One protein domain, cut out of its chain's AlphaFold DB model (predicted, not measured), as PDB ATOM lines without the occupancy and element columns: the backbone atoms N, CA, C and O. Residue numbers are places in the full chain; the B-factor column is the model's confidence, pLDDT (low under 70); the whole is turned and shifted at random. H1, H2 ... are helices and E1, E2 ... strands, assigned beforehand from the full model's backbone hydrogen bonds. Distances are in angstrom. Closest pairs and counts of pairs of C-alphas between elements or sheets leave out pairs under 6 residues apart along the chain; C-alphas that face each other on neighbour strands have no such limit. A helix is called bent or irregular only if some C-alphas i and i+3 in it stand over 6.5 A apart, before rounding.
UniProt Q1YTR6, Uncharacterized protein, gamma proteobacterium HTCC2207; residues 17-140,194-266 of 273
ATOM      1  N   GLN A  17     201.896 191.229 287.147       79.81
ATOM      2  CA  GLN A  17     202.328 192.434 286.434       79.81
ATOM      3  C   GLN A  17     201.141 193.408 286.408       79.81
ATOM      4  O   GLN A  17     200.039 192.998 286.066       79.81
ATOM      5  N   LEU A  18     201.340 194.683 286.763       87.62
ATOM      6  CA  LEU A  18     200.242 195.650 286.962       87.62
ATOM      7  C   LEU A  18     199.263 195.721 285.773       87.62
ATOM      8  O   LEU A  18     198.075 195.972 285.957       87.62
ATOM      9  N   TRP A  19     199.745 195.464 284.555       86.62
ATOM     10  CA  TRP A  19     198.891 195.392 283.375       86.62
ATOM     11  C   TRP A  19     197.942 194.192 283.367       86.62
ATOM     12  O   TRP A  19     196.889 194.332 282.778       86.62
ATOM     13  N   GLN A  20     198.274 193.050 283.980       86.12
ATOM     14  CA  GLN A  20     197.383 191.884 284.090       86.12
ATOM     15  C   GLN A  20     196.184 192.229 284.963       86.12
ATOM     16  O   GLN A  20     195.050 192.003 284.567       86.12
ATOM     17  N   LEU A  21     196.440 192.870 286.102       88.44
ATOM     18  CA  LEU A  21     195.394 193.334 287.014       88.44
ATOM     19  C   LEU A  21     194.515 194.411 286.367       88.44
ATOM     20  O   LEU A  21     193.328 194.508 286.655       88.44
ATOM     21  N   ALA A  22     195.084 195.199 285.452       89.56
ATOM     22  CA  ALA A  22     194.332 196.196 284.705       89.56
ATOM     23  C   ALA A  22     193.246 195.589 283.797       89.56
ATOM     24  O   ALA A  22     192.328 196.318 283.449       89.56
ATOM     25  N   PHE A  23     193.308 194.300 283.419       85.75
ATOM     26  CA  PHE A  23     192.303 193.672 282.540       85.75
ATOM     27  C   PHE A  23     190.903 193.660 283.155       85.75
ATOM     28  O   PHE A  23     189.914 193.779 282.438       85.75
ATOM     29  N   GLU A  24     190.818 193.541 284.477       83.50
ATOM     30  CA  GLU A  24     189.546 193.458 285.194       83.50
ATOM     31  C   GLU A  24     188.854 194.825 285.306       83.50
ATOM     32  O   GLU A  24     187.642 194.901 285.500       83.50
ATOM     33  N   TYR A  25     189.605 195.921 285.152       88.56
ATOM     34  CA  TYR A  25     189.118 197.260 285.474       88.56
ATOM     35  C   TYR A  25     188.168 197.865 284.424       88.56
ATOM     36  O   TYR A  25     187.120 198.372 284.821       88.56
ATOM     37  N   PRO A  26     188.457 197.835 283.102       88.69
ATOM     38  CA  PRO A  26     187.572 198.447 282.115       88.69
ATOM     39  C   PRO A  26     186.155 197.854 282.073       88.69
ATOM     40  O   PRO A  26     185.212 198.646 282.087       88.69
ATOM     41  N   PRO A  27     185.959 196.516 282.087       84.88
ATOM     42  CA  PRO A  27     184.615 195.935 282.135       84.88
ATOM     43  C   PRO A  27     183.863 196.297 283.421       84.88
ATOM     44  O   PRO A  27     182.668 196.589 283.383       84.88
ATOM     45  N   LEU A  28     184.567 196.322 284.559       86.69
ATOM     46  CA  LEU A  28     183.987 196.709 285.842       86.69
ATOM     47  C   LEU A  28     183.535 198.177 285.831       86.69
ATOM     48  O   LEU A  28     182.433 198.492 286.276       86.69
ATOM     49  N   TYR A  29     184.367 199.071 285.289       89.44
ATOM     50  CA  TYR A  29     184.024 200.481 285.140       89.44
ATOM     51  C   TYR A  29     182.845 200.691 284.179       89.44
ATOM     52  O   TYR A  29     181.994 201.530 284.451       89.44
ATOM     53  N   GLU A  30     182.757 199.938 283.079       87.19
ATOM     54  CA  GLU A  30     181.630 200.037 282.141       87.19
ATOM     55  C   GLU A  30     180.302 199.627 282.799       87.19
ATOM     56  O   GLU A  30     179.326 200.369 282.710       87.19
ATOM     57  N   ALA A  31     180.288 198.524 283.556       86.50
ATOM     58  CA  ALA A  31     179.112 198.120 284.333       86.50
ATOM     59  C   ALA A  31     178.703 199.184 285.369       86.50
ATOM     60  O   ALA A  31     177.515 199.428 285.591       86.50
ATOM     61  N   LEU A  32     179.683 199.845 285.988       87.69
ATOM     62  CA  LEU A  32     179.448 200.931 286.934       87.69
ATOM     63  C   LEU A  32     178.893 202.193 286.253       87.69
ATOM     64  O   LEU A  32     177.975 202.828 286.767       87.69
ATOM     65  N   GLU A  33     179.440 202.553 285.091       88.94
ATOM     66  CA  GLU A  33     178.970 203.676 284.275       88.94
ATOM     67  C   GLU A  33     177.493 203.483 283.901       88.94
ATOM     68  O   GLU A  33     176.702 204.417 284.050       88.94
ATOM     69  N   ASP A  34     177.099 202.266 283.515       87.06
ATOM     70  CA  ASP A  34     175.704 201.921 283.220       87.06
ATOM     71  C   ASP A  34     174.792 202.059 284.449       87.06
ATOM     72  O   ASP A  34     173.682 202.588 284.332       87.06
ATOM     73  N   LEU A  35     175.255 201.651 285.639       87.56
ATOM     74  CA  LEU A  35     174.519 201.866 286.891       87.56
ATOM     75  C   LEU A  35     174.306 203.356 287.173       87.56
ATOM     76  O   LEU A  35     173.206 203.759 287.553       87.56
ATOM     77  N   PHE A  36     175.326 204.190 286.962       88.69
ATOM     78  CA  PHE A  36     175.199 205.629 287.185       88.69
ATOM     79  C   PHE A  36     174.235 206.294 286.197       88.69
ATOM     80  O   PHE A  36     173.434 207.149 286.584       88.69
ATOM     81  N   VAL A  37     174.270 205.880 284.927       87.56
ATOM     82  CA  VAL A  37     173.305 206.330 283.916       87.56
ATOM     83  C   VAL A  37     171.885 205.949 284.329       87.56
ATOM     84  O   VAL A  37     171.008 206.812 284.320       87.56
ATOM     85  N   GLN A  38     171.654 204.702 284.750       86.81
ATOM     86  CA  GLN A  38     170.343 204.249 285.229       86.81
ATOM     87  C   GLN A  38     169.862 205.041 286.452       86.81
ATOM     88  O   GLN A  38     168.712 205.486 286.473       86.81
ATOM     89  N   ALA A  39     170.744 205.282 287.430       86.00
ATOM     90  CA  ALA A  39     170.427 206.062 288.627       86.00
ATOM     91  C   ALA A  39     169.915 207.467 288.280       86.00
ATOM     92  O   ALA A  39     169.035 207.994 288.952       86.00
ATOM     93  N   SER A  40     170.446 208.063 287.211       83.50
ATOM     94  CA  SER A  40     170.099 209.425 286.805       83.50
ATOM     95  C   SER A  40     168.786 209.588 286.049       83.50
ATOM     96  O   SER A  40     168.278 210.705 285.945       83.50
ATOM     97  N   VAL A  41     168.257 208.503 285.482       86.75
ATOM     98  CA  VAL A  41     167.040 208.546 284.658       86.75
ATOM     99  C   VAL A  41     165.847 207.912 285.361       86.75
ATOM    100  O   VAL A  41     164.712 208.130 284.941       86.75
ATOM    101  N   THR A  42     166.082 207.130 286.419       83.81
ATOM    102  CA  THR A  42     165.005 206.508 287.184       83.81
ATOM    103  C   THR A  42     164.362 207.503 288.147       83.81
ATOM    104  O   THR A  42     165.039 208.232 288.867       83.81
ATOM    105  N   SER A  43     163.032 207.522 288.171       82.88
ATOM    106  CA  SER A  43     162.238 208.240 289.173       82.88
ATOM    107  C   SER A  43     161.666 207.305 290.243       82.88
ATOM    108  O   SER A  43     160.935 207.757 291.121       82.88
ATOM    109  N   ASP A  44     161.930 206.000 290.134       90.19
ATOM    110  CA  ASP A  44     161.453 204.988 291.071       90.19
ATOM    111  C   ASP A  44     162.418 204.849 292.254       90.19
ATOM    112  O   ASP A  44     163.590 204.502 292.083       90.19
ATOM    113  N   GLN A  45     161.918 205.124 293.461       87.06
ATOM    114  CA  GLN A  45     162.745 205.181 294.665       87.06
ATOM    115  C   GLN A  45     163.277 203.802 295.071       87.06
ATOM    116  O   GLN A  45     164.404 203.709 295.556       87.06
ATOM    117  N   ASP A  46     162.508 202.733 294.856       88.00
ATOM    118  CA  ASP A  46     162.940 201.371 295.180       88.00
ATOM    119  C   ASP A  46     164.071 200.919 294.245       88.00
ATOM    120  O   ASP A  46     165.088 200.393 294.703       88.00
ATOM    121  N   THR A  47     163.954 201.220 292.950       86.31
ATOM    122  CA  THR A  47     165.023 201.026 291.962       86.31
ATOM    123  C   THR A  47     166.261 201.847 292.318       86.31
ATOM    124  O   THR A  47     167.369 201.312 292.302       86.31
ATOM    125  N   LEU A  48     166.101 203.123 292.689       86.75
ATOM    126  CA  LEU A  48     167.219 203.982 293.092       86.75
ATOM    127  C   LEU A  48     167.934 203.434 294.337       86.75
ATOM    128  O   LEU A  48     169.159 203.334 294.345       86.75
ATOM    129  N   ASN A  49     167.184 203.007 295.355       87.62
ATOM    130  CA  ASN A  49     167.736 202.373 296.554       87.62
ATOM    131  C   ASN A  49     168.496 201.081 296.205       87.62
ATOM    132  O   ASN A  49     169.578 200.836 296.741       87.62
ATOM    133  N   GLY A  50     167.963 200.281 295.276       88.38
ATOM    134  CA  GLY A  50     168.631 199.091 294.749       88.38
ATOM    135  C   GLY A  50     169.955 199.409 294.049       88.38
ATOM    136  O   GLY A  50     170.953 198.731 294.300       88.38
ATOM    137  N   ILE A  51     170.000 200.465 293.229       86.94
ATOM    138  CA  ILE A  51     171.226 200.916 292.551       86.94
ATOM    139  C   ILE A  51     172.253 201.441 293.559       86.94
ATOM    140  O   ILE A  51     173.425 201.084 293.465       86.94
ATOM    141  N   ILE A  52     171.831 202.234 294.550       86.25
ATOM    142  CA  ILE A  52     172.716 202.732 295.615       86.25
ATOM    143  C   ILE A  52     173.338 201.559 296.377       86.25
ATOM    144  O   ILE A  52     174.552 201.535 296.579       86.25
ATOM    145  N   HIS A  53     172.531 200.563 296.749       86.81
ATOM    146  CA  HIS A  53     173.021 199.362 297.421       86.81
ATOM    147  C   HIS A  53     173.991 198.569 296.531       86.81
ATOM    148  O   HIS A  53     175.030 198.112 297.005       86.81
ATOM    149  N   ALA A  54     173.684 198.414 295.238       85.31
ATOM    150  CA  ALA A  54     174.577 197.756 294.288       85.31
ATOM    151  C   ALA A  54     175.916 198.497 294.163       85.31
ATOM    152  O   ALA A  54     176.962 197.863 294.273       85.31
ATOM    153  N   TYR A  55     175.896 199.827 294.026       86.19
ATOM    154  CA  TYR A  55     177.101 200.654 294.000       86.19
ATOM    155  C   TYR A  55     177.923 200.505 295.281       86.19
ATOM    156  O   TYR A  55     179.117 200.244 295.199       86.19
ATOM    157  N   GLN A  56     177.304 200.639 296.458       84.69
ATOM    158  CA  GLN A  56     178.001 200.514 297.743       84.69
ATOM    159  C   GLN A  56     178.671 199.148 297.876       84.69
ATOM    160  O   GLN A  56     179.840 199.069 298.252       84.69
ATOM    161  N   LYS A  57     177.959 198.086 297.485       84.19
ATOM    162  CA  LYS A  57     178.498 196.732 297.447       84.19
ATOM    163  C   LYS A  57     179.686 196.622 296.488       84.19
ATOM    164  O   LYS A  57     180.722 196.102 296.876       84.19
ATOM    165  N   THR A  58     179.577 197.134 295.262       82.06
ATOM    166  CA  THR A  58     180.679 197.120 294.285       82.06
ATOM    167  C   THR A  58     181.874 197.963 294.744       82.06
ATOM    168  O   THR A  58     183.019 197.552 294.580       82.06
ATOM    169  N   GLU A  59     181.647 199.121 295.359       79.50
ATOM    170  CA  GLU A  59     182.711 199.980 295.883       79.50
ATOM    171  C   GLU A  59     183.454 199.300 297.043       79.50
ATOM    172  O   GLU A  59     184.685 199.288 297.067       79.50
ATOM    173  N   GLU A  60     182.732 198.710 298.000       75.88
ATOM    174  CA  GLU A  60     183.332 198.066 299.173       75.88
ATOM    175  C   GLU A  60     183.935 196.696 298.883       75.88
ATOM    176  O   GLU A  60     185.050 196.417 299.326       75.88
ATOM    177  N   GLU A  61     183.225 195.847 298.147       75.88
ATOM    178  CA  GLU A  61     183.631 194.463 297.909       75.88
ATOM    179  C   GLU A  61     184.516 194.310 296.670       75.88
ATOM    180  O   GLU A  61     185.202 193.294 296.562       75.88
ATOM    181  N   THR A  62     184.513 195.277 295.738       76.94
ATOM    182  CA  THR A  62     185.273 195.195 294.477       76.94
ATOM    183  C   THR A  62     186.297 196.316 294.321       76.94
ATOM    184  O   THR A  62     187.483 196.024 294.300       76.94
ATOM    185  N   PHE A  63     185.925 197.597 294.235       72.38
ATOM    186  CA  PHE A  63     186.915 198.648 293.921       72.38
ATOM    187  C   PHE A  63     187.930 198.894 295.044       72.38
ATOM    188  O   PHE A  63     189.118 199.051 294.772       72.38
ATOM    189  N   LYS A  64     187.513 198.866 296.316       70.25
ATOM    190  CA  LYS A  64     188.448 199.010 297.448       70.25
ATOM    191  C   LYS A  64     189.369 197.802 297.637       70.25
ATOM    192  O   LYS A  64     190.417 197.928 298.269       70.25
ATOM    193  N   THR A  65     188.978 196.639 297.126       73.06
ATOM    194  CA  THR A  65     189.697 195.369 297.296       73.06
ATOM    195  C   THR A  65     190.447 194.946 296.037       73.06
ATOM    196  O   THR A  65     191.330 194.092 296.130       73.06
ATOM    197  N   ILE A  66     190.145 195.540 294.873       83.00
ATOM    198  CA  ILE A  66     190.750 195.143 293.605       83.00
ATOM    199  C   ILE A  66     192.254 195.391 293.655       83.00
ATOM    200  O   ILE A  66     192.743 196.490 293.947       83.00
ATOM    201  N   ALA A  67     193.007 194.339 293.337       86.44
ATOM    202  CA  ALA A  67     194.461 194.365 293.404       86.44
ATOM    203  C   ALA A  67     195.055 195.462 292.505       86.44
ATOM    204  O   ALA A  67     196.088 196.039 292.847       86.44
ATOM    205  N   PHE A  68     194.380 195.799 291.398       90.25
ATOM    206  CA  PHE A  68     194.787 196.879 290.502       90.25
ATOM    207  C   PHE A  68     194.906 198.234 291.212       90.25
ATOM    208  O   PHE A  68     195.984 198.824 291.181       90.25
ATOM    209  N   GLU A  69     193.842 198.727 291.862       89.25
ATOM    210  CA  GLU A  69     193.862 200.046 292.519       89.25
ATOM    211  C   GLU A  69     194.861 200.072 293.673       89.25
ATOM    212  O   GLU A  69     195.636 201.024 293.792       89.25
ATOM    213  N   ARG A  70     194.882 199.011 294.490       88.56
ATOM    214  CA  ARG A  70     195.799 198.888 295.629       88.56
ATOM    215  C   ARG A  70     197.254 198.976 295.173       88.56
ATOM    216  O   ARG A  70     197.979 199.874 295.590       88.56
ATOM    217  N   ILE A  71     197.665 198.118 294.239       90.06
ATOM    218  CA  ILE A  71     199.058 198.054 293.773       90.06
ATOM    219  C   ILE A  71     199.437 199.303 292.969       90.06
ATOM    220  O   ILE A  71     200.569 199.786 293.078       90.06
ATOM    221  N   LEU A  72     198.507 199.860 292.183       91.94
ATOM    222  CA  LEU A  72     198.723 201.121 291.477       91.94
ATOM    223  C   LEU A  72     198.994 202.264 292.460       91.94
ATOM    224  O   LEU A  72     199.930 203.036 292.250       91.94
ATOM    225  N   ASN A  73     198.207 202.374 293.530       90.44
ATOM    226  CA  ASN A  73     198.373 203.423 294.529       90.44
ATOM    227  C   ASN A  73     199.624 203.217 295.390       90.44
ATOM    228  O   ASN A  73     200.345 204.187 295.634       90.44
ATOM    229  N   ASP A  74     199.939 201.979 295.767       90.38
ATOM    230  CA  ASP A  74     201.130 201.658 296.557       90.38
ATOM    231  C   ASP A  74     202.421 201.987 295.796       90.38
ATOM    232  O   ASP A  74     203.340 202.602 296.339       90.38
ATOM    233  N   ARG A  75     202.490 201.632 294.505       90.62
ATOM    234  CA  ARG A  75     203.703 201.817 293.687       90.62
ATOM    235  C   ARG A  75     203.766 203.175 292.992       90.62
ATOM    236  O   ARG A  75     204.848 203.724 292.796       90.62
ATOM    237  N   PHE A  76     202.618 203.721 292.596       93.31
ATOM    238  CA  PHE A  76     202.525 204.894 291.723       93.31
ATOM    239  C   PHE A  76     201.532 205.956 292.209       93.31
ATOM    240  O   PHE A  76     201.195 206.867 291.448       93.31
ATOM    241  N   GLY A  77     201.111 205.925 293.477       91.81
ATOM    242  CA  GLY A  77     200.127 206.861 294.027       91.81
ATOM    243  C   GLY A  77     200.510 208.336 293.869       91.81
ATOM    244  O   GLY A  77     199.641 209.182 293.667       91.81
ATOM    245  N   HIS A  78     201.806 208.676 293.868       93.88
ATOM    246  CA  HIS A  78     202.255 210.035 293.538       93.88
ATOM    247  C   HIS A  78     201.903 210.430 292.092       93.88
ATOM    248  O   HIS A  78     201.424 211.539 291.853       93.88
ATOM    249  N   SER A  79     202.108 209.532 291.124       93.81
ATOM    250  CA  SER A  79     201.756 209.761 289.717       93.81
ATOM    251  C   SER A  79     200.245 209.895 289.535       93.81
ATOM    252  O   SER A  79     199.808 210.814 288.846       93.81
ATOM    253  N   VAL A  80     199.450 209.048 290.202       94.25
ATOM    254  CA  VAL A  80     197.976 209.124 290.183       94.25
ATOM    255  C   VAL A  80     197.493 210.463 290.748       94.25
ATOM    256  O   VAL A  80     196.772 211.200 290.072       94.25
ATOM    257  N   LYS A  81     197.976 210.855 291.935       94.25
ATOM    258  CA  LYS A  81     197.662 212.158 292.550       94.25
ATOM    259  C   LYS A  81     198.062 213.327 291.653       94.25
ATOM    260  O   LYS A  81     197.325 214.307 291.547       94.25
ATOM    261  N   TYR A  82     199.210 213.231 290.985       94.81
ATOM    262  CA  TYR A  82     199.655 214.256 290.050       94.81
ATOM    263  C   TYR A  82     198.723 214.362 288.835       94.81
ATOM    264  O   TYR A  82     198.314 215.472 288.496       94.81
ATOM    265  N   ILE A  83     198.311 213.237 288.238       95.12
ATOM    266  CA  ILE A  83     197.336 213.197 287.137       95.12
ATOM    267  C   ILE A  83     196.020 213.866 287.552       95.12
ATOM    268  O   ILE A  83     195.576 214.795 286.876       95.12
ATOM    269  N   LEU A  84     195.444 213.473 288.691       93.19
ATOM    270  CA  LEU A  84     194.206 214.064 289.214       93.19
ATOM    271  C   LEU A  84     194.354 215.567 289.475       93.19
ATOM    272  O   LEU A  84     193.471 216.358 289.145       93.19
ATOM    273  N   SER A  85     195.506 216.002 289.993       92.69
ATOM    274  CA  SER A  85     195.769 217.423 290.234       92.69
ATOM    275  C   SER A  85     195.781 218.253 288.946       92.69
ATOM    276  O   SER A  85     195.302 219.387 288.946       92.69
ATOM    277  N   LEU A  86     196.269 217.688 287.835       91.38
ATOM    278  CA  LEU A  86     196.264 218.342 286.524       91.38
ATOM    279  C   LEU A  86     194.845 218.493 285.964       91.38
ATOM    280  O   LEU A  86     194.593 219.424 285.198       91.38
ATOM    281  N   LEU A  87     193.928 217.607 286.345       89.31
ATOM    282  CA  LEU A  87     192.530 217.669 285.926       89.31
ATOM    283  C   LEU A  87     191.729 218.639 286.808       89.31
ATOM    284  O   LEU A  87     190.952 219.427 286.281       89.31
ATOM    285  N   ASN A  88     192.001 218.681 288.117       84.19
ATOM    286  CA  ASN A  88     191.241 219.506 289.066       84.19
ATOM    287  C   ASN A  88     191.730 220.958 289.199       84.19
ATOM    288  O   ASN A  88     190.935 221.853 289.473       84.19
ATOM    289  N   LYS A  89     193.035 221.226 289.048       70.19
ATOM    290  CA  LYS A  89     193.637 222.525 289.433       70.19
ATOM    291  C   LYS A  89     194.017 223.433 288.264       70.19
ATOM    292  O   LYS A  89     194.553 224.522 288.473       70.19
ATOM    293  N   THR A  90     193.789 223.018 287.021       63.75
ATOM    294  CA  THR A  90     194.268 223.785 285.862       63.75
ATOM    295  C   THR A  90     193.336 224.964 285.559       63.75
ATOM    296  O   THR A  90     192.292 224.794 284.939       63.75
ATOM    297  N   HIS A  91     193.733 226.186 285.945       65.38
ATOM    298  CA  HIS A  91     192.950 227.408 285.710       65.38
ATOM    299  C   HIS A  91     192.474 227.558 284.252       65.38
ATOM    300  O   HIS A  91     193.264 227.708 283.313       65.38
ATOM    301  N   GLY A  92     191.150 227.583 284.073       66.75
ATOM    302  CA  GLY A  92     190.489 227.703 282.771       66.75
ATOM    303  C   GLY A  92     190.459 226.410 281.953       66.75
ATOM    304  O   GLY A  92     190.246 226.469 280.743       66.75
ATOM    305  N   SER A  93     190.701 225.262 282.589       79.81
ATOM    306  CA  SER A  93     190.334 223.957 282.048       79.81
ATOM    307  C   SER A  93     189.406 223.228 283.016       79.81
ATOM    308  O   SER A  93     189.654 223.236 284.214       79.81
ATOM    309  N   THR A  94     188.350 222.608 282.503       84.69
ATOM    310  CA  THR A  94     187.445 221.748 283.260       84.69
ATOM    311  C   THR A  94     187.351 220.383 282.594       84.69
ATOM    312  O   THR A  94     187.289 220.268 281.364       84.69
ATOM    313  N   PHE A  95     187.371 219.356 283.435       89.25
ATOM    314  CA  PHE A  95     187.258 217.955 283.066       89.25
ATOM    315  C   PHE A  95     186.121 217.385 283.898       89.25
ATOM    316  O   PHE A  95     186.234 217.314 285.116       89.25
ATOM    317  N   THR A  96     185.013 217.047 283.249       88.81
ATOM    318  CA  THR A  96     183.847 216.460 283.921       88.81
ATOM    319  C   THR A  96     183.486 215.148 283.242       88.81
ATOM    320  O   THR A  96     183.753 215.013 282.043       88.81
ATOM    321  N   PRO A  97     182.866 214.189 283.944       89.31
ATOM    322  CA  PRO A  97     182.229 213.043 283.311       89.31
ATOM    323  C   PRO A  97     181.322 213.483 282.149       89.31
ATOM    324  O   PRO A  97     180.698 214.548 282.182       89.31
ATOM    325  N   LYS A  98     181.325 212.705 281.065       88.62
ATOM    326  CA  LYS A  98     180.537 212.975 279.850       88.62
ATOM    327  C   LYS A  98     179.251 212.162 279.795       88.62
ATOM    328  O   LYS A  98     178.241 212.667 279.318       88.62
ATOM    329  N   ARG A  99     179.322 210.901 280.218       83.44
ATOM    330  CA  ARG A  99     178.223 209.930 280.121       83.44
ATOM    331  C   ARG A  99     177.416 209.823 281.411       83.44
ATOM    332  O   ARG A  99     176.292 209.351 281.369       83.44
ATOM    333  N   VAL A 100     177.980 210.294 282.519       82.19
ATOM    334  CA  VAL A 100     177.397 210.232 283.858       82.19
ATOM    335  C   VAL A 100     177.105 211.655 284.335       82.19
ATOM    336  O   VAL A 100     177.946 212.533 284.118       82.19
ATOM    337  N   PRO A 101     175.939 211.926 284.943       81.31
ATOM    338  CA  PRO A 101     175.662 213.238 285.500       81.31
ATOM    339  C   PRO A 101     176.403 213.476 286.817       81.31
ATOM    340  O   PRO A 101     176.646 212.569 287.611       81.31
ATOM    341  N   LEU A 102     176.733 214.747 287.036       84.50
ATOM    342  CA  LEU A 102     177.293 215.243 288.289       84.50
ATOM    343  C   LEU A 102     176.211 215.347 289.371       84.50
ATOM    344  O   LEU A 102     175.032 215.510 289.051       84.50
ATOM    345  N   GLY A 103     176.632 215.336 290.636       82.19
ATOM    346  CA  GLY A 103     175.748 215.564 291.782       82.19
ATOM    347  C   GLY A 103     174.880 214.364 292.165       82.19
ATOM    348  O   GLY A 103     173.770 214.551 292.650       82.19
ATOM    349  N   LEU A 104     175.362 213.141 291.933       84.12
ATOM    350  CA  LEU A 104     174.722 211.930 292.451       84.12
ATOM    351  C   LEU A 104     174.927 211.844 293.972       84.12
ATOM    352  O   LEU A 104     176.058 211.858 294.448       84.12
ATOM    353  N   ASP A 105     173.850 211.690 294.742       84.12
ATOM    354  CA  ASP A 105     173.896 211.773 296.216       84.12
ATOM    355  C   ASP A 105     174.767 210.696 296.894       84.12
ATOM    356  O   ASP A 105     175.179 210.845 298.044       84.12
ATOM    357  N   PHE A 106     175.055 209.599 296.194       84.44
ATOM    358  CA  PHE A 106     175.773 208.438 296.725       84.44
ATOM    359  C   PHE A 106     177.245 208.352 296.287       84.44
ATOM    360  O   PHE A 106     177.969 207.480 296.774       84.44
ATOM    361  N   ILE A 107     177.708 209.230 295.388       88.81
ATOM    362  CA  ILE A 107     179.101 209.272 294.923       88.81
ATOM    363  C   ILE A 107     179.525 210.709 294.615       88.81
ATOM    364  O   ILE A 107     178.859 211.429 293.878       88.81
ATOM    365  N   THR A 108     180.681 211.123 295.136       89.38
ATOM    366  CA  THR A 108     181.195 212.471 294.875       89.38
ATOM    367  C   THR A 108     181.681 212.625 293.436       89.38
ATOM    368  O   THR A 108     182.214 211.687 292.833       89.38
ATOM    369  N   ASP A 109     181.571 213.839 292.897       88.44
ATOM    370  CA  ASP A 109     182.089 214.177 291.569       88.44
ATOM    371  C   ASP A 109     183.604 213.901 291.466       88.44
ATOM    372  O   ASP A 109     184.095 213.461 290.422       88.44
ATOM    373  N   GLU A 110     184.355 214.088 292.560       88.94
ATOM    374  CA  GLU A 110     185.777 213.745 292.615       88.94
ATOM    375  C   GLU A 110     186.027 212.242 292.461       88.94
ATOM    376  O   GLU A 110     186.946 211.865 291.731       88.94
ATOM    377  N   ARG A 111     185.225 211.384 293.109       89.94
ATOM    378  CA  ARG A 111     185.367 209.924 292.990       89.94
ATOM    379  C   ARG A 111     184.953 209.449 291.601       89.94
ATOM    380  O   ARG A 111     185.640 208.609 291.030       89.94
ATOM    381  N   GLN A 112     183.913 210.036 291.000       90.06
ATOM    382  CA  GLN A 112     183.561 209.754 289.602       90.06
ATOM    383  C   GLN A 112     184.725 210.066 288.649       90.06
ATOM    384  O   GLN A 112     185.063 209.256 287.782       90.06
ATOM    385  N   LEU A 113     185.366 211.229 288.816       91.44
ATOM    386  CA  LEU A 113     186.532 211.600 288.018       91.44
ATOM    387  C   LEU A 113     187.719 210.662 288.272       91.44
ATOM    388  O   LEU A 113     188.423 210.302 287.327       91.44
ATOM    389  N   GLU A 114     187.944 210.257 289.521       92.62
ATOM    390  CA  GLU A 114     188.986 209.298 289.883       92.62
ATOM    391  C   GLU A 114     188.792 207.948 289.184       92.62
ATOM    392  O   GLU A 114     189.721 207.482 288.527       92.62
ATOM    393  N   LEU A 115     187.587 207.374 289.230       92.00
ATOM    394  CA  LEU A 115     187.260 206.110 288.562       92.00
ATOM    395  C   LEU A 115     187.489 206.187 287.042       92.00
ATOM    396  O   LEU A 115     188.063 205.274 286.447       92.00
ATOM    397  N   ILE A 116     187.137 207.315 286.406       93.38
ATOM    398  CA  ILE A 116     187.444 207.551 284.984       93.38
ATOM    399  C   ILE A 116     188.957 207.557 284.739       93.38
ATOM    400  O   ILE A 116     189.437 206.968 283.768       93.38
ATOM    401  N   VAL A 117     189.729 208.233 285.593       94.88
ATOM    402  CA  VAL A 117     191.191 208.305 285.464       94.88
ATOM    403  C   VAL A 117     191.830 206.933 285.651       94.88
ATOM    404  O   VAL A 117     192.737 206.585 284.894       94.88
ATOM    405  N   LEU A 118     191.350 206.143 286.606       94.56
ATOM    406  CA  LEU A 118     191.807 204.776 286.831       94.56
ATOM    407  C   LEU A 118     191.496 203.883 285.626       94.56
ATOM    408  O   LEU A 118     192.388 203.171 285.165       94.56
ATOM    409  N   ASN A 119     190.309 204.019 285.027       94.06
ATOM    410  CA  ASN A 119     189.961 203.328 283.784       94.06
ATOM    411  C   ASN A 119     190.884 203.732 282.617       94.06
ATOM    412  O   ASN A 119     191.386 202.881 281.882       94.06
ATOM    413  N   ILE A 120     191.203 205.026 282.485       95.56
ATOM    414  CA  ILE A 120     192.174 205.522 281.493       95.56
ATOM    415  C   ILE A 120     193.567 204.908 281.716       95.56
ATOM    416  O   ILE A 120     194.225 204.520 280.749       95.56
ATOM    417  N   ILE A 121     194.032 204.816 282.967       95.81
ATOM    418  CA  ILE A 121     195.326 204.206 283.308       95.81
ATOM    419  C   ILE A 121     195.317 202.705 282.993       95.81
ATOM    420  O   ILE A 121     196.289 202.203 282.425       95.81
ATOM    421  N   ALA A 122     194.232 202.003 283.322       93.50
ATOM    422  CA  ALA A 122     194.075 200.584 283.038       93.50
ATOM    423  C   ALA A 122     194.146 200.306 281.529       93.50
ATOM    424  O   ALA A 122     194.995 199.535 281.080       93.50
ATOM    425  N   GLY A 123     193.351 201.022 280.724       92.00
ATOM    426  CA  GLY A 123     193.403 200.910 279.264       92.00
ATOM    427  C   GLY A 123     194.792 201.225 278.698       92.00
ATOM    428  O   GLY A 123     195.307 200.491 277.854       92.00
ATOM    429  N   ALA A 124     195.459 202.257 279.221       93.44
ATOM    430  CA  ALA A 124     196.816 202.623 278.820       93.44
ATOM    431  C   ALA A 124     197.851 201.518 279.091       93.44
ATOM    432  O   ALA A 124     198.684 201.238 278.224       93.44
ATOM    433  N   LEU A 125     197.804 200.890 280.272       92.38
ATOM    434  CA  LEU A 125     198.660 199.754 280.628       92.38
ATOM    435  C   LEU A 125     198.461 198.603 279.648       92.38
ATOM    436  O   LEU A 125     199.431 198.070 279.102       92.38
ATOM    437  N   ILE A 126     197.209 198.257 279.373       88.88
ATOM    438  CA  ILE A 126     196.902 197.163 278.467       88.88
ATOM    439  C   ILE A 126     197.393 197.471 277.053       88.88
ATOM    440  O   ILE A 126     198.145 196.681 276.487       88.88
ATOM    441  N   ALA A 127     197.028 198.626 276.491       88.31
ATOM    442  CA  ALA A 127     197.416 199.007 275.133       88.31
ATOM    443  C   ALA A 127     198.943 199.058 274.955       88.31
ATOM    444  O   ALA A 127     199.462 198.790 273.869       88.31
ATOM    445  N   TYR A 128     199.672 199.392 276.022       89.50
ATOM    446  CA  TYR A 128     201.129 199.424 276.028       89.50
ATOM    447  C   TYR A 128     201.765 198.026 276.046       89.50
ATOM    448  O   TYR A 128     202.753 197.782 275.343       89.50
ATOM    449  N   HIS A 129     201.227 197.112 276.859       86.31
ATOM    450  CA  HIS A 129     201.802 195.781 277.070       86.31
ATOM    451  C   HIS A 129     201.288 194.725 276.083       86.31
ATOM    452  O   HIS A 129     202.037 193.803 275.750       86.31
ATOM    453  N   ILE A 130     200.054 194.872 275.595       82.69
ATOM    454  CA  ILE A 130     199.345 193.918 274.733       82.69
ATOM    455  C   ILE A 130     198.746 194.660 273.530       82.69
ATOM    456  O   ILE A 130     197.535 194.864 273.437       82.69
ATOM    457  N   PRO A 131     199.585 195.067 272.561       74.81
ATOM    458  CA  PRO A 131     199.096 195.691 271.339       74.81
ATOM    459  C   PRO A 131     198.262 194.731 270.470       74.81
ATOM    460  O   PRO A 131     197.564 195.203 269.581       74.81
ATOM    461  N   GLU A 132     198.290 193.410 270.704       72.94
ATOM    462  CA  GLU A 132     197.481 192.424 269.962       72.94
ATOM    463  C   GLU A 132     195.981 192.623 270.110       72.94
ATOM    464  O   GLU A 132     195.246 192.277 269.184       72.94
ATOM    465  N   VAL A 133     195.524 193.202 271.227       66.81
ATOM    466  CA  VAL A 133     194.103 193.548 271.398       66.81
ATOM    467  C   VAL A 133     193.665 194.513 270.284       66.81
ATOM    468  O   VAL A 133     192.535 194.474 269.804       66.81
ATOM    469  N   TYR A 134     194.610 195.297 269.764       63.97
ATOM    470  CA  TYR A 134     194.482 196.092 268.558       63.97
ATOM    471  C   TYR A 134     195.155 195.427 267.349       63.97
ATOM    472  O   TYR A 134     196.136 195.955 266.833       63.97
ATOM    473  N   LYS A 135     194.665 194.293 266.831       72.06
ATOM    474  CA  LYS A 135     195.307 193.654 265.655       72.06
ATOM    475  C   LYS A 135     195.595 194.640 264.512       72.06
ATOM    476  O   LYS A 135     196.724 194.700 264.034       72.06
ATOM    477  N   GLU A 136     194.613 195.450 264.118       72.88
ATOM    478  CA  GLU A 136     194.783 196.430 263.035       72.88
ATOM    479  C   GLU A 136     195.532 197.695 263.475       72.88
ATOM    480  O   GLU A 136     196.465 198.120 262.793       72.88
ATOM    481  N   ASP A 137     195.230 198.278 264.640       68.44
ATOM    482  CA  ASP A 137     195.949 199.490 265.062       68.44
ATOM    483  C   ASP A 137     197.397 199.205 265.463       68.44
ATOM    484  O   ASP A 137     198.291 199.991 265.163       68.44
ATOM    485  N   GLY A 138     197.652 198.049 266.067       66.31
ATOM    486  CA  GLY A 138     198.982 197.536 266.345       66.31
ATOM    487  C   GLY A 138     199.793 197.347 265.065       66.31
ATOM    488  O   GLY A 138     200.958 197.737 265.033       66.31
ATOM    489  N   LYS A 139     199.196 196.833 263.979       78.25
ATOM    490  CA  LYS A 139     199.852 196.811 262.657       78.25
ATOM    491  C   LYS A 139     200.126 198.232 262.150       78.25
ATOM    492  O   LYS A 139     201.256 198.529 261.767       78.25
ATOM    493  N   ASN A 140     199.131 199.120 262.203       77.75
ATOM    494  CA  ASN A 140     199.220 200.494 261.687       77.75
ATOM    495  C   ASN A 140     200.285 201.347 262.396       77.75
ATOM    496  O   ASN A 140     200.941 202.176 261.765       77.75
ATOM    497  N   SER A 194     206.326 194.435 268.499       78.62
ATOM    498  CA  SER A 194     207.486 195.278 268.284       78.62
ATOM    499  C   SER A 194     208.036 195.728 269.630       78.62
ATOM    500  O   SER A 194     207.346 196.345 270.441       78.62
ATOM    501  N   ASN A 195     209.329 195.504 269.832       77.12
ATOM    502  CA  ASN A 195     210.042 196.005 271.004       77.12
ATOM    503  C   ASN A 195     210.460 197.478 270.866       77.12
ATOM    504  O   ASN A 195     211.131 198.005 271.747       77.12
ATOM    505  N   LYS A 196     210.072 198.167 269.780       87.62
ATOM    506  CA  LYS A 196     210.404 199.585 269.581       87.62
ATOM    507  C   LYS A 196     209.612 200.464 270.560       87.62
ATOM    508  O   LYS A 196     208.383 200.489 270.454       87.62
ATOM    509  N   PRO A 197     210.278 201.262 271.421       87.94
ATOM    510  CA  PRO A 197     209.596 202.108 272.401       87.94
ATOM    511  C   PRO A 197     208.562 203.044 271.771       87.94
ATOM    512  O   PRO A 197     207.425 203.110 272.225       87.94
ATOM    513  N   LYS A 198     208.919 203.691 270.656       90.75
ATOM    514  CA  LYS A 198     208.040 204.625 269.942       90.75
ATOM    515  C   LYS A 198     206.671 204.025 269.594       90.75
ATOM    516  O   LYS A 198     205.667 204.717 269.709       90.75
ATOM    517  N   ASN A 199     206.627 202.755 269.199       88.31
ATOM    518  CA  ASN A 199     205.388 202.114 268.761       88.31
ATOM    519  C   ASN A 199     204.483 201.810 269.964       88.31
ATOM    520  O   ASN A 199     203.282 202.048 269.906       88.31
ATOM    521  N   LYS A 200     205.074 201.367 271.083       89.19
ATOM    522  CA  LYS A 200     204.348 201.164 272.346       89.19
ATOM    523  C   LYS A 200     203.807 202.481 272.905       89.19
ATOM    524  O   LYS A 200     202.661 202.541 273.341       89.19
ATOM    525  N   LEU A 201     204.608 203.549 272.838       93.19
ATOM    526  CA  LEU A 201     204.172 204.895 273.208       93.19
ATOM    527  C   LEU A 201     202.985 205.347 272.354       93.19
ATOM    528  O   LEU A 201     202.042 205.926 272.879       93.19
ATOM    529  N   GLU A 202     203.013 205.077 271.049       92.12
ATOM    530  CA  GLU A 202     201.923 205.455 270.157       92.12
ATOM    531  C   GLU A 202     200.604 204.748 270.503       92.12
ATOM    532  O   GLU A 202     199.576 205.421 270.577       92.12
ATOM    533  N   CYS A 203     200.642 203.443 270.798       89.50
ATOM    534  CA  CYS A 203     199.477 202.692 271.281       89.50
ATOM    535  C   CYS A 203     198.927 203.259 272.597       89.50
ATOM    536  O   CYS A 203     197.725 203.493 272.703       89.50
ATOM    537  N   LEU A 204     199.800 203.553 273.566       93.56
ATOM    538  CA  LEU A 204     199.402 204.144 274.846       93.56
ATOM    539  C   LEU A 204     198.741 205.512 274.661       93.56
ATOM    540  O   LEU A 204     197.665 205.765 275.197       93.56
ATOM    541  N   VAL A 205     199.376 206.413 273.905       94.75
ATOM    542  CA  VAL A 205     198.855 207.773 273.708       94.75
ATOM    543  C   VAL A 205     197.531 207.735 272.948       94.75
ATOM    544  O   VAL A 205     196.632 208.506 273.286       94.75
ATOM    545  N   LYS A 206     197.395 206.850 271.950       92.25
ATOM    546  CA  LYS A 206     196.126 206.620 271.252       92.25
ATOM    547  C   LYS A 206     195.035 206.231 272.248       92.25
ATOM    548  O   LYS A 206     194.028 206.928 272.312       92.25
ATOM    549  N   GLU A 207     195.268 205.209 273.064       92.69
ATOM    550  CA  GLU A 207     194.242 204.698 273.977       92.69
ATOM    551  C   GLU A 207     193.823 205.730 275.030       92.69
ATOM    552  O   GLU A 207     192.636 205.990 275.215       92.69
ATOM    553  N   VAL A 208     194.783 206.435 275.639       95.19
ATOM    554  CA  VAL A 208     194.469 207.534 276.571       95.19
ATOM    555  C   VAL A 208     193.643 208.628 275.886       95.19
ATOM    556  O   VAL A 208     192.724 209.190 276.484       95.19
ATOM    557  N   THR A 209     193.951 208.943 274.626       93.75
ATOM    558  CA  THR A 209     193.209 209.955 273.864       93.75
ATOM    559  C   THR A 209     191.764 209.518 273.641       93.75
ATOM    560  O   THR A 209     190.857 210.290 273.940       93.75
ATOM    561  N   LEU A 210     191.543 208.282 273.199       91.75
ATOM    562  CA  LEU A 210     190.206 207.767 272.901       91.75
ATOM    563  C   LEU A 210     189.359 207.588 274.169       91.75
ATOM    564  O   LEU A 210     188.208 208.025 274.201       91.75
ATOM    565  N   LEU A 211     189.928 207.033 275.246       92.62
ATOM    566  CA  LEU A 211     189.219 206.878 276.522       92.62
ATOM    567  C   LEU A 211     188.848 208.225 277.140       92.62
ATOM    568  O   LEU A 211     187.720 208.410 277.598       92.62
ATOM    569  N   SER A 212     189.765 209.195 277.116       93.44
ATOM    570  CA  SER A 212     189.461 210.528 277.638       93.44
ATOM    571  C   SER A 212     188.352 211.227 276.843       93.44
ATOM    572  O   SER A 212     187.489 211.849 277.448       93.44
ATOM    573  N   GLU A 213     188.300 211.097 275.514       91.75
ATOM    574  CA  GLU A 213     187.221 211.680 274.695       91.75
ATOM    575  C   GLU A 213     185.871 210.962 274.851       91.75
ATOM    576  O   GLU A 213     184.807 211.587 274.708       91.75
ATOM    577  N   ARG A 214     185.905 209.664 275.174       89.75
ATOM    578  CA  ARG A 214     184.720 208.863 275.485       89.75
ATOM    579  C   ARG A 214     184.101 209.253 276.824       89.75
ATOM    580  O   ARG A 214     182.895 209.486 276.873       89.75
ATOM    581  N   HIS A 215     184.909 209.342 277.878       91.44
ATOM    582  CA  HIS A 215     184.404 209.465 279.249       91.44
ATOM    583  C   HIS A 215     184.421 210.892 279.803       91.44
ATOM    584  O   HIS A 215     183.684 211.175 280.746       91.44
ATOM    585  N   LEU A 216     185.201 211.816 279.224       91.62
ATOM    586  CA  LEU A 216     185.332 213.184 279.732       91.62
ATOM    587  C   LEU A 216     184.807 214.237 278.757       91.62
ATOM    588  O   LEU A 216     185.126 214.271 277.567       91.62
ATOM    589  N   THR A 217     184.073 215.195 279.311       89.81
ATOM    590  CA  THR A 217     183.863 216.504 278.709       89.81
ATOM    591  C   THR A 217     185.053 217.381 279.074       89.81
ATOM    592  O   THR A 217     185.247 217.752 280.230       89.81
ATOM    593  N   MET A 218     185.867 217.714 278.073       90.50
ATOM    594  CA  MET A 218     187.112 218.460 278.255       90.50
ATOM    595  C   MET A 218     186.979 219.872 277.693       90.50
ATOM    596  O   MET A 218     187.094 220.089 276.483       90.50
ATOM    597  N   ARG A 219     186.786 220.864 278.564       84.81
ATOM    598  CA  ARG A 219     186.851 222.278 278.172       84.81
ATOM    599  C   ARG A 219     188.191 222.822 278.607       84.81
ATOM    600  O   ARG A 219     188.415 223.035 279.781       84.81
ATOM    601  N   THR A 220     189.096 223.054 277.671       81.06
ATOM    602  CA  THR A 220     190.418 223.630 277.965       81.06
ATOM    603  C   THR A 220     190.562 224.954 277.231       81.06
ATOM    604  O   THR A 220     189.996 225.080 276.149       81.06
ATOM    605  N   LYS A 221     191.428 225.866 277.692       69.44
ATOM    606  CA  LYS A 221     191.837 227.047 276.892       69.44
ATOM    607  C   LYS A 221     192.399 226.689 275.501       69.44
ATOM    608  O   LYS A 221     192.468 227.544 274.626       69.44
ATOM    609  N   GLY A 222     192.850 225.446 275.317       69.12
ATOM    610  CA  GLY A 222     193.360 224.912 274.056       69.12
ATOM    611  C   GLY A 222     192.335 224.079 273.279       69.12
ATOM    612  O   GLY A 222     191.148 224.373 273.235       69.12
ATOM    613  N   LYS A 223     192.803 222.999 272.643       70.88
ATOM    614  CA  LYS A 223     192.013 222.206 271.680       70.88
ATOM    615  C   LYS A 223     191.009 221.218 272.300       70.88
ATOM    616  O   LYS A 223     190.440 220.431 271.543       70.88
ATOM    617  N   GLY A 224     190.795 221.262 273.618       80.81
ATOM    618  CA  GLY A 224     189.904 220.359 274.357       80.81
ATOM    619  C   GLY A 224     190.452 218.938 274.374       80.81
ATOM    620  O   GLY A 224     189.890 218.066 273.728       80.81
ATOM    621  N   ARG A 225     191.613 218.739 275.009       87.69
ATOM    622  CA  ARG A 225     192.336 217.456 275.031       87.69
ATOM    623  C   ARG A 225     192.801 217.119 276.434       87.69
ATOM    624  O   ARG A 225     193.071 218.026 277.222       87.69
ATOM    625  N   PHE A 226     193.008 215.830 276.675       92.00
ATOM    626  CA  PHE A 226     193.615 215.348 277.906       92.00
ATOM    627  C   PHE A 226     195.016 215.957 278.099       92.00
ATOM    628  O   PHE A 226     195.769 216.059 277.119       92.00
ATOM    629  N   PRO A 227     195.401 216.394 279.311       92.25
ATOM    630  CA  PRO A 227     196.670 217.083 279.510       92.25
ATOM    631  C   PRO A 227     197.860 216.212 279.091       92.25
ATOM    632  O   PRO A 227     198.044 215.112 279.605       92.25
ATOM    633  N   SER A 228     198.740 216.713 278.218       93.31
ATOM    634  CA  SER A 228     199.923 215.938 277.806       93.31
ATOM    635  C   SER A 228     200.845 215.606 278.987       93.31
ATOM    636  O   SER A 228     201.517 214.585 278.959       93.31
ATOM    637  N   LEU A 229     200.855 216.430 280.044       93.50
ATOM    638  CA  LEU A 229     201.559 216.108 281.292       93.50
ATOM    639  C   LEU A 229     200.960 214.903 282.023       93.50
ATOM    640  O   LEU A 229     201.712 214.129 282.604       93.50
ATOM    641  N   ALA A 230     199.637 214.736 281.983       95.12
ATOM    642  CA  ALA A 230     198.984 213.572 282.566       95.12
ATOM    643  C   ALA A 230     199.364 212.311 281.780       95.12
ATOM    644  O   ALA A 230     199.729 211.311 282.381       95.12
ATOM    645  N   ILE A 231     199.412 212.389 280.446       96.62
ATOM    646  CA  ILE A 231     199.905 211.286 279.605       96.62
ATOM    647  C   ILE A 231     201.357 210.937 279.950       96.62
ATOM    648  O   ILE A 231     201.672 209.766 280.130       96.62
ATOM    649  N   ILE A 232     202.238 211.933 280.097       96.25
ATOM    650  CA  ILE A 232     203.632 211.706 280.514       96.25
ATOM    651  C   ILE A 232     203.681 211.024 281.890       96.25
ATOM    652  O   ILE A 232     204.442 210.079 282.074       96.25
ATOM    653  N   ALA A 233     202.841 211.427 282.844       96.50
ATOM    654  CA  ALA A 233     202.751 210.748 284.135       96.50
ATOM    655  C   ALA A 233     202.280 209.287 284.003       96.50
ATOM    656  O   ALA A 233     202.855 208.414 284.647       96.50
ATOM    657  N   ILE A 234     201.327 208.991 283.109       97.12
ATOM    658  CA  ILE A 234     200.926 207.610 282.779       97.12
ATOM    659  C   ILE A 234     202.108 206.827 282.189       97.12
ATOM    660  O   ILE A 234     202.306 205.663 282.530       97.12
ATOM    661  N   THR A 235     202.965 207.459 281.378       95.75
ATOM    662  CA  THR A 235     204.156 206.774 280.848       95.75
ATOM    663  C   THR A 235     205.147 206.341 281.935       95.75
ATOM    664  O   THR A 235     205.859 205.357 281.745       95.75
ATOM    665  N   LYS A 236     205.152 207.005 283.100       94.06
ATOM    666  CA  LYS A 236     205.945 206.586 284.270       94.06
ATOM    667  C   LYS A 236     205.372 205.340 284.935       94.06
ATOM    668  O   LYS A 236     206.140 204.488 285.364       94.06
ATOM    669  N   ILE A 237     204.045 205.215 284.968       94.31
ATOM    670  CA  ILE A 237     203.341 204.041 285.511       94.31
ATOM    671  C   ILE A 237     203.691 202.793 284.688       94.31
ATOM    672  O   ILE A 237     204.038 201.758 285.248       94.31
ATOM    673  N   VAL A 238     203.694 202.907 283.354       91.38
ATOM    674  CA  VAL A 238     204.094 201.800 282.458       91.38
ATOM    675  C   VAL A 238     205.616 201.655 282.302       91.38
ATOM    676  O   VAL A 238     206.082 200.841 281.505       91.38
ATOM    677  N   GLN A 239     206.394 202.471 283.027       91.31
ATOM    678  CA  GLN A 239     207.859 202.496 282.997       91.31
ATOM    679  C   GLN A 239     208.425 202.623 281.571       91.31
ATOM    680  O   GLN A 239     209.348 201.916 281.162       91.31
ATOM    681  N   HIS A 240     207.839 203.518 280.774       93.06
ATOM    682  CA  HIS A 240     208.285 203.768 279.411       93.06
ATOM    683  C   HIS A 240     209.683 204.394 279.383       93.06
ATOM    684  O   HIS A 240     209.941 205.381 280.071       93.06
ATOM    685  N   PHE A 241     210.558 203.872 278.520       88.12
ATOM    686  CA  PHE A 241     211.884 204.436 278.288       88.12
ATOM    687  C   PHE A 241     212.203 204.514 276.786       88.12
ATOM    688  O   PHE A 241     212.009 203.520 276.076       88.12
ATOM    689  N   PRO A 242     212.733 205.649 276.285       93.00
ATOM    690  CA  PRO A 242     213.052 206.888 277.014       93.00
ATOM    691  C   PRO A 242     211.803 207.663 277.474       93.00
ATOM    692  O   PRO A 242     210.750 207.556 276.849       93.00
ATOM    693  N   GLU A 243     211.921 208.450 278.553       92.81
ATOM    694  CA  GLU A 243     210.812 209.291 279.035       92.81
ATOM    695  C   GLU A 243     210.412 210.292 277.934       92.81
ATOM    696  O   GLU A 243     211.270 211.020 277.422       92.81
ATOM    697  N   PRO A 244     209.131 210.336 277.531       94.44
ATOM    698  CA  PRO A 244     208.704 211.197 276.449       94.44
ATOM    699  C   PRO A 244     208.432 212.607 276.973       94.44
ATOM    700  O   PRO A 244     207.950 212.813 278.085       94.44
ATOM    701  N   ASP A 245     208.668 213.602 276.126       94.31
ATOM    702  CA  ASP A 245     208.325 214.988 276.419       94.31
ATOM    703  C   ASP A 245     206.998 215.405 275.755       94.31
ATOM    704  O   ASP A 245     206.367 214.676 274.978       94.31
ATOM    705  N   ARG A 246     206.565 216.643 276.022       92.44
ATOM    706  CA  ARG A 246     205.353 217.200 275.400       92.44
ATOM    707  C   ARG A 246     205.452 217.267 273.872       92.44
ATOM    708  O   ARG A 246     204.420 217.170 273.207       92.44
ATOM    709  N   ARG A 247     206.656 217.456 273.318       92.31
ATOM    710  CA  ARG A 247     206.889 217.533 271.865       92.31
ATOM    711  C   ARG A 247     206.723 216.171 271.198       92.31
ATOM    712  O   ARG A 247     206.361 216.128 270.029       92.31
ATOM    713  N   THR A 248     206.903 215.092 271.953       93.62
ATOM    714  CA  THR A 248     206.691 213.709 271.519       93.62
ATOM    715  C   THR A 248     205.226 213.299 271.652       93.62
ATOM    716  O   THR A 248     204.638 212.779 270.706       93.62
ATOM    717  N   VAL A 249     204.598 213.583 272.798       94.06
ATOM    718  CA  VAL A 249     203.213 213.166 273.081       94.06
ATOM    719  C   VAL A 249     202.183 213.953 272.264       94.06
ATOM    720  O   VAL A 249     201.242 213.376 271.723       94.06
ATOM    721  N   SER A 250     202.341 215.275 272.153       91.75
ATOM    722  CA  SER A 250     201.322 216.153 271.554       91.75
ATOM    723  C   SER A 250     201.016 215.852 270.074       91.75
ATOM    724  O   SER A 250     199.833 215.847 269.709       91.75
ATOM    725  N   PRO A 251     202.004 215.559 269.201       92.94
ATOM    726  CA  PRO A 251     201.732 215.138 267.827       92.94
ATOM    727  C   PRO A 251     200.954 213.825 267.741       92.94
ATOM    728  O   PRO A 251     200.024 213.737 266.941       92.94
ATOM    729  N   ILE A 252     201.289 212.840 268.581       92.44
ATOM    730  CA  ILE A 252     200.593 211.549 268.610       92.44
ATOM    731  C   ILE A 252     199.149 211.754 269.069       92.44
ATOM    732  O   ILE A 252     198.218 211.348 268.385       92.44
ATOM    733  N   GLN A 253     198.939 212.493 270.158       91.88
ATOM    734  CA  GLN A 253     197.597 212.830 270.630       91.88
ATOM    735  C   GLN A 253     196.790 213.578 269.555       91.88
ATOM    736  O   GLN A 253     195.618 213.295 269.334       91.88
ATOM    737  N   LYS A 254     197.410 214.520 268.827       90.69
ATOM    738  CA  LYS A 254     196.760 215.242 267.717       90.69
ATOM    739  C   LYS A 254     196.340 214.312 266.576       90.69
ATOM    740  O   LYS A 254     195.367 214.638 265.905       90.69
ATOM    741  N   LYS A 255     197.076 213.224 266.333       89.44
ATOM    742  CA  LYS A 255     196.763 212.245 265.284       89.44
ATOM    743  C   LYS A 255     195.450 211.511 265.564       89.44
ATOM    744  O   LYS A 255     194.806 211.121 264.597       89.44
ATOM    745  N   TYR A 256     195.068 211.344 266.831       88.00
ATOM    746  CA  TYR A 256     193.924 210.516 267.240       88.00
ATOM    747  C   TYR A 256     192.747 211.304 267.823       88.00
ATOM    748  O   TYR A 256     191.620 210.836 267.761       88.00
ATOM    749  N   ALA A 257     192.987 212.509 268.341       86.31
ATOM    750  CA  ALA A 257     191.942 213.332 268.942       86.31
ATOM    751  C   ALA A 257     190.849 213.738 267.938       86.31
ATOM    752  O   ALA A 257     191.169 214.242 266.854       86.31
ATOM    753  N   LYS A 258     189.583 213.645 268.361       77.44
ATOM    754  CA  LYS A 258     188.370 214.058 267.633       77.44
ATOM    755  C   LYS A 258     188.191 213.346 266.297       77.44
ATOM    756  O   LYS A 258     187.849 213.973 265.293       77.44
ATOM    757  N   LYS A 259     188.485 212.051 266.281       73.94
ATOM    758  CA  LYS A 259     188.233 211.180 265.139       73.94
ATOM    759  C   LYS A 259     187.069 210.255 265.445       73.94
ATOM    760  O   LYS A 259     187.175 209.410 266.323       73.94
ATOM    761  N   ASP A 260     186.004 210.374 264.666       61.94
ATOM    762  CA  ASP A 260     184.764 209.620 264.886       61.94
ATOM    763  C   ASP A 260     184.858 208.140 264.463       61.94
ATOM    764  O   ASP A 260     183.922 207.376 264.668       61.94
ATOM    765  N   ASN A 261     185.972 207.719 263.852       67.62
ATOM    766  CA  ASN A 261     186.166 206.366 263.325       67.62
ATOM    767  C   ASN A 261     187.092 205.481 264.174       67.62
ATOM    768  O   ASN A 261     187.424 204.372 263.753       67.62
ATOM    769  N   GLU A 262     187.554 205.964 265.327       70.44
ATOM    770  CA  GLU A 262     188.434 205.215 266.222       70.44
ATOM    771  C   GLU A 262     187.778 205.095 267.605       70.44
ATOM    772  O   GLU A 262     187.368 206.088 268.196       70.44
ATOM    773  N   GLU A 263     187.691 203.873 268.135       73.12
ATOM    774  CA  GLU A 263     187.114 203.589 269.455       73.12
ATOM    775  C   GLU A 263     188.178 203.040 270.419       73.12
ATOM    776  O   GLU A 263     189.091 202.325 269.976       73.12
ATOM    777  N   PRO A 264     188.079 203.343 271.728       73.44
ATOM    778  CA  PRO A 264     189.019 202.833 272.724       73.44
ATOM    779  C   PRO A 264     188.934 201.309 272.881       73.44
ATOM    780  O   PRO A 264     187.894 200.712 272.574       73.44
ATOM    781  N   LEU A 265     190.004 200.673 273.393       67.56
ATOM    782  CA  LEU A 265     190.004 199.220 273.636       67.56
ATOM    783  C   LEU A 265     188.881 198.829 274.552       67.56
ATOM    784  O   LEU A 265     188.246 197.831 274.249       67.56
ATOM    785  N   ALA A 266     188.668 199.586 275.638       57.97
ATOM    786  CA  ALA A 266     187.713 199.290 276.713       57.97
ATOM    787  C   ALA A 266     186.315 198.868 276.215       57.97
ATOM    788  O   ALA A 266     185.648 198.089 276.875       57.97
TER     789      ALA A 266
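This is residues 17 to 140 and 194 to 266 of the 273 residues of an uncharacterized protein of gamma proteobacterium HTCC2207 (UniProt Q1YTR6). Look first for H4, the core of a helical body: H6 and residues 18 to 29 of H1 pack on it, while H3b, H7 and H8 make a further group, with H7 between H3b and H8. The far part of H1 and the returning H2 form a helical hairpin at one end of the longest axis, and a small two-stranded ribbon, E1 with E2, sits by one end of H4 and H6. The printed part has 197 residues, mostly helix, in the order H1 H2 H3 E1 H4 H5 H6 E2 H7 H8, the sheet E1 - E2 being antiparallel. It is compact, with a radius of gyration of the C-alphas of 16.8 A and spans of 54 by 37 by 33 A.

Start at the strands E1, residues 94 to 97, and E2, residues 216 to 219. H4, residues 109 to 129, runs 30.6 A, and H6, residues 197 to 215, runs 27.1 A. Find C-alpha 18 at (200.242, 195.650, 286.962), where H1, residues 18 to 41, begins its 35.7 A; it has a kink of 31 degrees near residue 25 and is only just irregular, C-alphas 23 and 26 being 6.7 A apart. H2, residues 45 to 63, runs 25.0 A. H3, residues 67 to 88, was assigned as one helix by its hydrogen bonds but is bent, C-alphas 75 and 78 being 8.3 A apart, into H3a, residues 67 to 75, and H3b, residues 78 to 88. H5, residues 131 to 140, is irregular, with C-alphas 133 and 136 8.9 A apart. H7 holds residues 228 to 237, and H8, residues 246 to 256, ends at C-alpha 256 (193.924, 210.516, 267.240).

Between E1 and E2 find N 94 and O 219, 2.8 A apart, within hydrogen-bond range. H4 touches H6 at a shallow tilt of 30 degrees, opposite ways, closest at C-alphas 124 and 204, 5.0 A. H1 touches H4 with residues 18 to 29 alone, closest at C-alphas 22 and 122, 4.7 A. H1 and H2 are a hairpin, closest at C-alphas 39 and 48, 5.9 A. H3a touches H1, C-alphas 68 and 21 being 5.0 A apart. H6, the hub, also touches H5, H8 and, only just, with 3 pairs of C-alphas within 8 A, H7. H7 touches H3b, closest at C-alphas 230 and 83, 4.9 A. Every O i to N i+4 pair is within hydrogen-bond range in H3a, H3b, H4, H6 and H7, against 14 of 20 in H1, 14 of 15 in H2, 3 of 6 in H5 and 4 of 7 in H8.

The farthest C-alphas, Gln 45 and Lys 196, are 54.1 A apart. Residues 141 to 193 are not printed, and C-alphas 140 and 194 are 11.8 A apart across the cut. E1 to H4 is a long link of 11 residues. Mean pLDDT of the printed part is 86.3; 13 residues are under 70, among them 90 to 92.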